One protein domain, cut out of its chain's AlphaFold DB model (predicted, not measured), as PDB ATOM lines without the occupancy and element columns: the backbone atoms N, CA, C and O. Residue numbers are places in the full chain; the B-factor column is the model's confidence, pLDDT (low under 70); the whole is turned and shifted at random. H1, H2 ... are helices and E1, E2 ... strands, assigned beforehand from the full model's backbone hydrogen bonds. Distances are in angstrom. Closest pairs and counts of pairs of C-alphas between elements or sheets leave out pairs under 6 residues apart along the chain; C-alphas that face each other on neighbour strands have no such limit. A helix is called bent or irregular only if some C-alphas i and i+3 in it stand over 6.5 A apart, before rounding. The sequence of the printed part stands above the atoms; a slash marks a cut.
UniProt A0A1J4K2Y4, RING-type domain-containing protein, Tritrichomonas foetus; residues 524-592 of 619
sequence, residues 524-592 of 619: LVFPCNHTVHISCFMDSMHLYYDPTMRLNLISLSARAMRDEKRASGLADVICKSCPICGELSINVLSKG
ATOM      1  N   LEU A 524     145.715 182.025 170.125       78.44
ATOM      2  CA  LEU A 524     146.682 182.152 171.207       78.44
ATOM      3  C   LEU A 524     148.085 182.214 170.617       78.44
ATOM      4  O   LEU A 524     148.394 181.498 169.661       78.44
ATOM      5  N   VAL A 525     148.924 183.056 171.212       78.88
ATOM      6  CA  VAL A 525     150.341 183.174 170.872       78.88
ATOM      7  C   VAL A 525     151.146 182.723 172.074       78.88
ATOM      8  O   VAL A 525     151.032 183.296 173.157       78.88
ATOM      9  N   PHE A 526     151.941 181.679 171.888       77.12
ATOM     10  CA  PHE A 526     152.828 181.183 172.930       77.12
ATOM     11  C   PHE A 526     154.166 181.943 172.910       77.12
ATOM     12  O   PHE A 526     154.569 182.435 171.857       77.12
ATOM     13  N   PRO A 527     154.925 181.975 174.024       71.69
ATOM     14  CA  PRO A 527     156.245 182.623 174.088       71.69
ATOM     15  C   PRO A 527     157.286 182.064 173.103       71.69
ATOM     16  O   PRO A 527     158.299 182.699 172.838       71.69
ATOM     17  N   CYS A 528     157.043 180.871 172.559       73.00
ATOM     18  CA  CYS A 528     157.835 180.245 171.500       73.00
ATOM     19  C   CYS A 528     157.435 180.696 170.080       73.00
ATOM     20  O   CYS A 528     157.842 180.062 169.113       73.00
ATOM     21  N   ASN A 529     156.610 181.742 169.946       74.25
ATOM     22  CA  ASN A 529     156.038 182.266 168.699       74.25
ATOM     23  C   ASN A 529     155.116 181.310 167.922       74.25
ATOM     24  O   ASN A 529     154.638 181.660 166.846       74.25
ATOM     25  N   HIS A 530     154.788 180.137 168.469       81.25
ATOM     26  CA  HIS A 530     153.732 179.308 167.900       81.25
ATOM     27  C   HIS A 530     152.367 179.963 168.099       81.25
ATOM     28  O   HIS A 530     152.017 180.393 169.203       81.25
ATOM     29  N   THR A 531     151.586 179.994 167.022       83.81
ATOM     30  CA  THR A 531     150.242 180.569 167.005       83.81
ATOM     31  C   THR A 531     149.226 179.479 166.707       83.81
ATOM     32  O   THR A 531     149.411 178.651 165.811       83.81
ATOM     33  N   VAL A 532     148.161 179.420 167.501       82.19
ATOM     34  CA  VAL A 532     147.171 178.340 167.417       82.19
ATOM     35  C   VAL A 532     145.769 178.907 167.622       82.19
ATOM     36  O   VAL A 532     145.556 179.704 168.535       82.19
ATOM     37  N   HIS A 533     144.794 178.498 166.804       84.12
ATOM     38  CA  HIS A 533     143.385 178.816 167.061       84.12
ATOM     39  C   HIS A 533     142.903 178.133 168.340       84.12
ATOM     40  O   HIS A 533     143.206 176.965 168.583       84.12
ATOM     41  N   ILE A 534     142.077 178.819 169.130       79.25
ATOM     42  CA  ILE A 534     141.505 178.235 170.352       79.25
ATOM     43  C   ILE A 534     140.676 176.988 170.016       79.25
ATOM     44  O   ILE A 534     140.743 176.012 170.751       79.25
ATOM     45  N   SER A 535     139.951 176.978 168.891       79.38
ATOM     46  CA  SER A 535     139.214 175.797 168.417       79.38
ATOM     47  C   SER A 535     140.143 174.613 168.142       79.38
ATOM     48  O   SER A 535     139.963 173.555 168.732       79.38
ATOM     49  N   CYS A 536     141.201 174.814 167.352       78.81
ATOM     50  CA  CYS A 536     142.170 173.762 167.045       78.81
ATOM     51  C   CYS A 536     142.887 173.233 168.295       78.81
ATOM     52  O   CYS A 536     143.179 172.040 168.383       78.81
ATOM     53  N   PHE A 537     143.153 174.097 169.278       80.44
ATOM     54  CA  PHE A 537     143.679 173.672 170.573       80.44
ATOM     55  C   PHE A 537     142.668 172.811 171.340       80.44
ATOM     56  O   PHE A 537     143.035 171.752 171.842       80.44
ATOM     57  N   MET A 538     141.396 173.224 171.400       76.19
ATOM     58  CA  MET A 538     140.337 172.478 172.091       76.19
ATOM     59  C   MET A 538     140.084 171.098 171.468       76.19
ATOM     60  O   MET A 538     139.924 170.111 172.188       76.19
ATOM     61  N   ASP A 539     140.107 171.009 170.139       77.62
ATOM     62  CA  ASP A 539     139.900 169.754 169.412       77.62
ATOM     63  C   ASP A 539     141.043 168.761 169.668       77.62
ATOM     64  O   ASP A 539     140.822 167.564 169.874       77.62
ATOM     65  N   SER A 540     142.274 169.267 169.763       74.06
ATOM     66  CA  SER A 540     143.479 168.469 170.015       74.06
ATOM     67  C   SER A 540     143.745 168.175 171.500       74.06
ATOM     68  O   SER A 540     144.655 167.413 171.824       74.06
ATOM     69  N   MET A 541     142.913 168.663 172.431       74.31
ATOM     70  CA  MET A 541     143.096 168.448 173.879       74.31
ATOM     71  C   MET A 541     143.165 166.985 174.308       74.31
ATOM     72  O   MET A 541     143.790 166.679 175.321       74.31
ATOM     73  N   HIS A 542     142.497 166.091 173.576       70.56
ATOM     74  CA  HIS A 542     142.484 164.661 173.880       70.56
ATOM     75  C   HIS A 542     143.882 164.025 173.781       70.56
ATOM     76  O   HIS A 542     144.152 163.039 174.463       70.56
ATOM     77  N   LEU A 543     144.778 164.614 172.984       70.94
ATOM     78  CA  LEU A 543     146.163 164.165 172.845       70.94
ATOM     79  C   LEU A 543     146.999 164.581 174.058       70.94
ATOM     80  O   LEU A 543     147.790 163.792 174.574       70.94
ATOM     81  N   TYR A 544     146.777 165.791 174.572       71.56
ATOM     82  CA  TYR A 544     147.670 166.424 175.547       71.56
ATOM     83  C   TYR A 544     147.256 166.237 177.013       71.56
ATOM     84  O   TYR A 544     148.123 166.180 177.880       71.56
ATOM     85  N   TYR A 545     145.956 166.120 177.308       74.31
ATOM     86  CA  TYR A 545     145.429 166.124 178.680       74.31
ATOM     87  C   TYR A 545     144.682 164.839 179.045       74.31
ATOM     88  O   TYR A 545     144.048 164.209 178.199       74.31
ATOM     89  N   ASP A 546     144.708 164.485 180.332       73.69
ATOM     90  CA  ASP A 546     143.916 163.380 180.881       73.69
ATOM     91  C   ASP A 546     142.413 163.709 180.924       73.69
ATOM     92  O   ASP A 546     142.040 164.886 181.013       73.69
ATOM     93  N   PRO A 547     141.517 162.700 180.920       73.19
ATOM     94  CA  PRO A 547     140.065 162.912 180.887       73.19
ATOM     95  C   PRO A 547     139.533 163.831 181.998       73.19
ATOM     96  O   PRO A 547     138.658 164.663 181.752       73.19
ATOM     97  N   THR A 548     140.090 163.739 183.208       73.88
ATOM     98  CA  THR A 548     139.726 164.583 184.360       73.88
ATOM     99  C   THR A 548     140.148 166.040 184.161       73.88
ATOM    100  O   THR A 548     139.374 166.964 184.420       73.88
ATOM    101  N   MET A 549     141.355 166.266 183.639       71.44
ATOM    102  CA  MET A 549     141.885 167.600 183.358       71.44
ATOM    103  C   MET A 549     141.189 168.240 182.149       71.44
ATOM    104  O   MET A 549     140.892 169.435 182.169       71.44
ATOM    105  N   ARG A 550     140.822 167.435 181.146       75.56
ATOM    106  CA  ARG A 550     140.009 167.844 179.995       75.56
ATOM    107  C   ARG A 550     138.618 168.309 180.422       75.56
ATOM    108  O   ARG A 550     138.193 169.379 179.998       75.56
ATOM    109  N   LEU A 551     137.930 167.563 181.289       73.81
ATOM    110  CA  LEU A 551     136.623 167.964 181.828       73.81
ATOM    111  C   LEU A 551     136.709 169.277 182.617       73.81
ATOM    112  O   LEU A 551     135.864 170.157 182.443       73.81
ATOM    113  N   ASN A 552     137.762 169.453 183.419       76.50
ATOM    114  CA  ASN A 552     138.005 170.705 184.134       76.50
ATOM    115  C   ASN A 552     138.228 171.879 183.170       76.50
ATOM    116  O   ASN A 552     137.603 172.923 183.339       76.50
ATOM    117  N   LEU A 553     139.035 171.703 182.124       74.12
ATOM    118  CA  LEU A 553     139.290 172.729 181.108       74.12
ATOM    119  C   LEU A 553     138.049 173.060 180.260       74.12
ATOM    120  O   LEU A 553     137.816 174.231 179.981       74.12
ATOM    121  N   ILE A 554     137.207 172.075 179.928       75.38
ATOM    122  CA  ILE A 554     135.910 172.296 179.261       75.38
ATOM    123  C   ILE A 554     134.953 173.067 180.184       75.38
ATOM    124  O   ILE A 554     134.262 173.990 179.754       75.38
ATOM    125  N   SER A 555     134.932 172.741 181.479       75.31
ATOM    126  CA  SER A 555     134.117 173.477 182.451       75.31
ATOM    127  C   SER A 555     134.601 174.921 182.630       75.31
ATOM    128  O   SER A 555     133.788 175.840 182.752       75.31
ATOM    129  N   LEU A 556     135.921 175.139 182.604       71.38
ATOM    130  CA  LEU A 556     136.539 176.457 182.700       71.38
ATOM    131  C   LEU A 556     136.322 177.268 181.422       71.38
ATOM    132  O   LEU A 556     136.041 178.457 181.525       71.38
ATOM    133  N   SER A 557     136.362 176.650 180.241       72.31
ATOM    134  CA  SER A 557     136.093 177.329 178.971       72.31
ATOM    135  C   SER A 557     134.631 177.734 178.820       72.31
ATOM    136  O   SER A 557     134.351 178.879 178.464       72.31
ATOM    137  N   ALA A 558     133.692 176.870 179.213       70.38
ATOM    138  CA  ALA A 558     132.268 177.196 179.249       70.38
ATOM    139  C   ALA A 558     131.947 178.330 180.244       70.38
ATOM    140  O   ALA A 558     131.066 179.154 179.993       70.38
ATOM    141  N   ARG A 559     132.672 178.402 181.371       69.75
ATOM    142  CA  ARG A 559     132.540 179.480 182.369       69.75
ATOM    143  C   ARG A 559     133.221 180.778 181.923       69.75
ATOM    144  O   ARG A 559     132.664 181.850 182.141       69.75
ATOM    145  N   ALA A 560     134.376 180.695 181.268       63.78
ATOM    146  CA  ALA A 560     135.112 181.838 180.726       63.78
ATOM    147  C   ALA A 560     134.361 182.555 179.593       63.78
ATOM    148  O   ALA A 560     134.518 183.759 179.428       63.78
ATOM    149  N   MET A 561     133.495 181.854 178.849       64.00
ATOM    150  CA  MET A 561     132.613 182.487 177.857       64.00
ATOM    151  C   MET A 561     131.549 183.410 178.474       64.00
ATOM    152  O   MET A 561     130.961 184.208 177.749       64.00
ATOM    153  N   ARG A 562     131.292 183.314 179.788       65.69
ATOM    154  CA  ARG A 562     130.287 184.122 180.501       65.69
ATOM    155  C   ARG A 562     130.882 185.269 181.331       65.69
ATOM    156  O   ARG A 562     130.164 186.224 181.586       65.69
ATOM    157  N   ASP A 563     132.156 185.183 181.730       68.38
ATOM    158  CA  ASP A 563     132.838 186.150 182.610       68.38
ATOM    159  C   ASP A 563     134.258 186.482 182.109       68.38
ATOM    160  O   ASP A 563     135.154 185.635 182.135       68.38
ATOM    161  N   GLU A 564     134.513 187.748 181.770       61.91
ATOM    162  CA  GLU A 564     135.803 188.223 181.234       61.91
ATOM    163  C   GLU A 564     136.961 188.101 182.249       61.91
ATOM    164  O   GLU A 564     138.076 187.719 181.898       61.91
ATOM    165  N   LYS A 565     136.685 188.283 183.549       66.19
ATOM    166  CA  LYS A 565     137.670 188.073 184.632       66.19
ATOM    167  C   LYS A 565     138.094 186.611 184.807       66.19
ATOM    168  O   LYS A 565     139.144 186.343 185.377       66.19
ATOM    169  N   ARG A 566     137.274 185.656 184.358       61.22
ATOM    170  CA  ARG A 566     137.597 184.220 184.398       61.22
ATOM    171  C   ARG A 566     138.252 183.745 183.100       61.22
ATOM    172  O   ARG A 566     138.887 182.694 183.104       61.22
ATOM    173  N   ALA A 567     138.159 184.532 182.027       61.41
ATOM    174  CA  ALA A 567     138.866 184.282 180.776       61.41
ATOM    175  C   ALA A 567     140.390 184.438 180.918       61.41
ATOM    176  O   ALA A 567     141.122 183.644 180.330       61.41
ATOM    177  N   SER A 568     140.877 185.362 181.759       64.38
ATOM    178  CA  SER A 568     142.315 185.464 182.059       64.38
ATOM    179  C   SER A 568     142.839 184.221 182.784       64.38
ATOM    180  O   SER A 568     143.881 183.693 182.420       64.38
ATOM    181  N   GLY A 569     142.069 183.678 183.734       65.25
ATOM    182  CA  GLY A 569     142.430 182.443 184.437       65.25
ATOM    183  C   GLY A 569     142.472 181.209 183.527       65.25
ATOM    184  O   GLY A 569     143.265 180.303 183.763       65.25
ATOM    185  N   LEU A 570     141.659 181.170 182.465       66.50
ATOM    186  CA  LEU A 570     141.744 180.127 181.438       66.50
ATOM    187  C   LEU A 570     142.985 180.311 180.553       66.50
ATOM    188  O   LEU A 570     143.678 179.334 180.277       66.50
ATOM    189  N   ALA A 571     143.274 181.548 180.138       64.44
ATOM    190  CA  ALA A 571     144.474 181.865 179.369       64.44
ATOM    191  C   ALA A 571     145.746 181.500 180.150       64.44
ATOM    192  O   ALA A 571     146.623 180.856 179.592       64.44
ATOM    193  N   ASP A 572     145.807 181.774 181.454       69.25
ATOM    194  CA  ASP A 572     146.952 181.417 182.302       69.25
ATOM    195  C   ASP A 572     147.159 179.903 182.438       69.25
ATOM    196  O   ASP A 572     148.286 179.447 182.611       69.25
ATOM    197  N   VAL A 573     146.096 179.095 182.373       68.94
ATOM    198  CA  VAL A 573     146.222 177.629 182.424       68.94
ATOM    199  C   VAL A 573     146.632 177.062 181.065       68.94
ATOM    200  O   VAL A 573     147.466 176.161 181.020       68.94
ATOM    201  N   ILE A 574     146.082 177.593 179.969       69.25
ATOM    202  CA  ILE A 574     146.392 177.141 178.604       69.25
ATOM    203  C   ILE A 574     147.796 177.596 178.173       69.25
ATOM    204  O   ILE A 574     148.530 176.826 177.561       69.25
ATOM    205  N   CYS A 575     148.210 178.812 178.526       68.19
ATOM    206  CA  CYS A 575     149.494 179.391 178.125       68.19
ATOM    207  C   CYS A 575     150.705 178.847 178.904       68.19
ATOM    208  O   CYS A 575     151.831 179.238 178.600       68.19
ATOM    209  N   LYS A 576     150.510 177.945 179.880       71.94
ATOM    210  CA  LYS A 576     151.612 177.327 180.644       71.94
ATOM    211  C   LYS A 576     152.569 176.521 179.773       71.94
ATOM    212  O   LYS A 576     153.759 176.481 180.068       71.94
ATOM    213  N   SER A 577     152.075 175.889 178.714       74.12
ATOM    214  CA  SER A 577     152.895 175.039 177.855       74.12
ATOM    215  C   SER A 577     152.361 175.009 176.426       74.12
ATOM    216  O   SER A 577     151.168 174.868 176.178       74.12
ATOM    217  N   CYS A 578     153.269 175.160 175.460       78.75
ATOM    218  CA  CYS A 578     152.921 175.092 174.046       78.75
ATOM    219  C   CYS A 578     152.625 173.633 173.637       78.75
ATOM    220  O   CYS A 578     153.436 172.758 173.943       78.75
ATOM    221  N   PRO A 579     151.537 173.355 172.897       75.50
ATOM    222  CA  PRO A 579     151.204 172.006 172.419       75.50
ATOM    223  C   PRO A 579     152.164 171.461 171.347       75.50
ATOM    224  O   PRO A 579     152.092 170.283 171.014       75.50
ATOM    225  N   ILE A 580     153.044 172.303 170.794       77.75
ATOM    226  CA  ILE A 580     153.948 171.942 169.690       77.75
ATOM    227  C   ILE A 580     155.357 171.665 170.208       77.75
ATOM    228  O   ILE A 580     155.931 170.619 169.925       77.75
ATOM    229  N   CYS A 581     155.910 172.579 171.007       77.12
ATOM    230  CA  CYS A 581     157.298 172.495 171.474       77.12
ATOM    231  C   CYS A 581     157.452 172.539 173.004       77.12
ATOM    232  O   CYS A 581     158.572 172.638 173.495       77.12
ATOM    233  N   GLY A 582     156.348 172.562 173.755       76.25
ATOM    234  CA  GLY A 582     156.363 172.589 175.217       76.25
ATOM    235  C   GLY A 582     156.178 171.204 175.834       76.25
ATOM    236  O   GLY A 582     156.067 170.199 175.144       76.25
ATOM    237  N   GLU A 583     156.069 171.152 177.160       76.50
ATOM    238  CA  GLU A 583     155.891 169.896 177.910       76.50
ATOM    239  C   GLU A 583     154.688 169.057 177.438       76.50
ATOM    240  O   GLU A 583     154.720 167.831 177.505       76.50
ATOM    241  N   LEU A 584     153.645 169.694 176.891       74.12
ATOM    242  CA  LEU A 584     152.487 168.983 176.342       74.12
ATOM    243  C   LEU A 584     152.847 168.113 175.134       74.12
ATOM    244  O   LEU A 584     152.277 167.033 175.005       74.12
ATOM    245  N   SER A 585     153.784 168.529 174.274       73.00
ATOM    246  CA  SER A 585     154.204 167.702 173.134       73.00
ATOM    247  C   SER A 585     155.084 166.532 173.571       73.00
ATOM    248  O   SER A 585     154.962 165.435 173.028       73.00
ATOM    249  N   ILE A 586     155.889 166.716 174.621       74.12
ATOM    250  CA  ILE A 586     156.659 165.632 175.248       74.12
ATOM    251  C   ILE A 586     155.713 164.595 175.867       74.12
ATOM    252  O   ILE A 586     155.916 163.394 175.698       74.12
ATOM    253  N   ASN A 587     154.625 165.037 176.505       69.94
ATOM    254  CA  ASN A 587     153.622 164.124 177.053       69.94
ATOM    255  C   ASN A 587     152.949 163.268 175.968       69.94
ATOM    256  O   ASN A 587     152.615 162.117 176.237       69.94
ATOM    257  N   VAL A 588     152.798 163.771 174.738       69.75
ATOM    258  CA  VAL A 588     152.307 162.959 173.609       69.75
ATOM    259  C   VAL A 588     153.301 161.860 173.243       69.75
ATOM    260  O   VAL A 588     152.875 160.733 173.039       69.75
ATOM    261  N   LEU A 589     154.607 162.147 173.235       66.00
ATOM    262  CA  LEU A 589     155.644 161.130 172.994       66.00
ATOM    263  C   LEU A 589     155.709 160.082 174.116       66.00
ATOM    264  O   LEU A 589     156.075 158.936 173.871       66.00
ATOM    265  N   SER A 590     155.355 160.466 175.347       65.81
ATOM    266  CA  SER A 590     155.286 159.539 176.485       65.81
ATOM    267  C   SER A 590     154.054 158.628 176.457       65.81
ATOM    268  O   SER A 590     154.047 157.572 177.094       65.81
ATOM    269  N   LYS A 591     153.007 159.010 175.715       66.44
ATOM    270  CA  LYS A 591     151.855 158.143 175.469       66.44
ATOM    271  C   LYS A 591     152.262 157.144 174.391       66.44
ATOM    272  O   LYS A 591     152.743 157.525 173.330       66.44
ATOM    273  N   GLY A 592     152.097 155.854 174.680       60.97
ATOM    274  CA  GLY A 592     152.413 154.809 173.711       60.97
ATOM    275  C   GLY A 592     151.674 155.052 172.394       60.97
ATOM    276  O   GLY A 592     150.499 155.410 172.408       60.97
TER     277      GLY A 592
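What this domain is: This is residues 524 to 592 of the 619 residues of the protein "RING-type domain-containing protein" of Tritrichomonas foetus (UniProt A0A1J4K2Y4). Two helices folded back on each other, the hairpin of H2 and H3, make one end of this small domain; the irregular H1 runs roughly alongside H2, and the short H4 is at the other end, beside the last residues of H1. The first printed residues make a small loop that folds back on the short strand E1, just before H1. The printed part has 69 residues, with one named strand and four named helices in the order E1, H1, H2, H3, H4, and its class is mostly helix. It is compact, with a radius of gyration of the C-alphas of 12.1 A, and spans 37 by 28 by 17 A.

Where its parts are: The printed part begins with C-alpha 524 at (146.682, 182.152, 171.207). E1 is residues 531 to 533, 7.1 A from first to last C-alpha. H1, residues 534 to 544, begins with C-alpha 534 at (141.505, 178.235, 170.352) and is 14.3 A long; it is irregular, with C-alphas 539 and 542 standing 7.3 A apart. H2, residues 547 to 560, is the longest helix, 19.6 A. H3, residues 564 to 574, measures 15.6 A. H4, residues 583 to 590, measures 10.5 A and ends with C-alpha 590 at (155.286, 159.539, 176.485).

How they stand to each other: E1 pairs with no named strand, but residues 524 to 525 pair antiparallel with residues 531 to 532, which belong to E1. E1 and H1 meet only through their tight link. H1 and H2 are close but not clearly touching, their closest C-alphas, Met 541 and Arg 550, being 6.9 A apart; they run opposite ways at a shallow tilt of 17 degrees. H2 and H3 form a helical hairpin: they touch, with the closest C-alphas, Ala 560 and Ala 567, 4.5 A apart, and run opposite ways at a shallow tilt of 28 degrees. H4 touches H1, the closest C-alphas being Tyr 544 and Leu 584 at 5.5 A, and the two run the same way at a steep tilt of 40 degrees. H1 is apart from H3, and H4 is apart from both H2 and H3. Every O i to N i+4 pair is within hydrogen-bond range in H2 and H4, against 4 of 7 in H1 and 5 of 7 in H3.

The domain as a whole: The two C-alphas farthest apart, those of Glu 564 and Gly 592, are 38.1 A apart. The printed part has no cut and no long link; the eight residues between H3 and H4 make a short link, and the other links are tight. The mean pLDDT of the printed part is 72.4, and residues 559 to 575 and 587 to 592 are under 70.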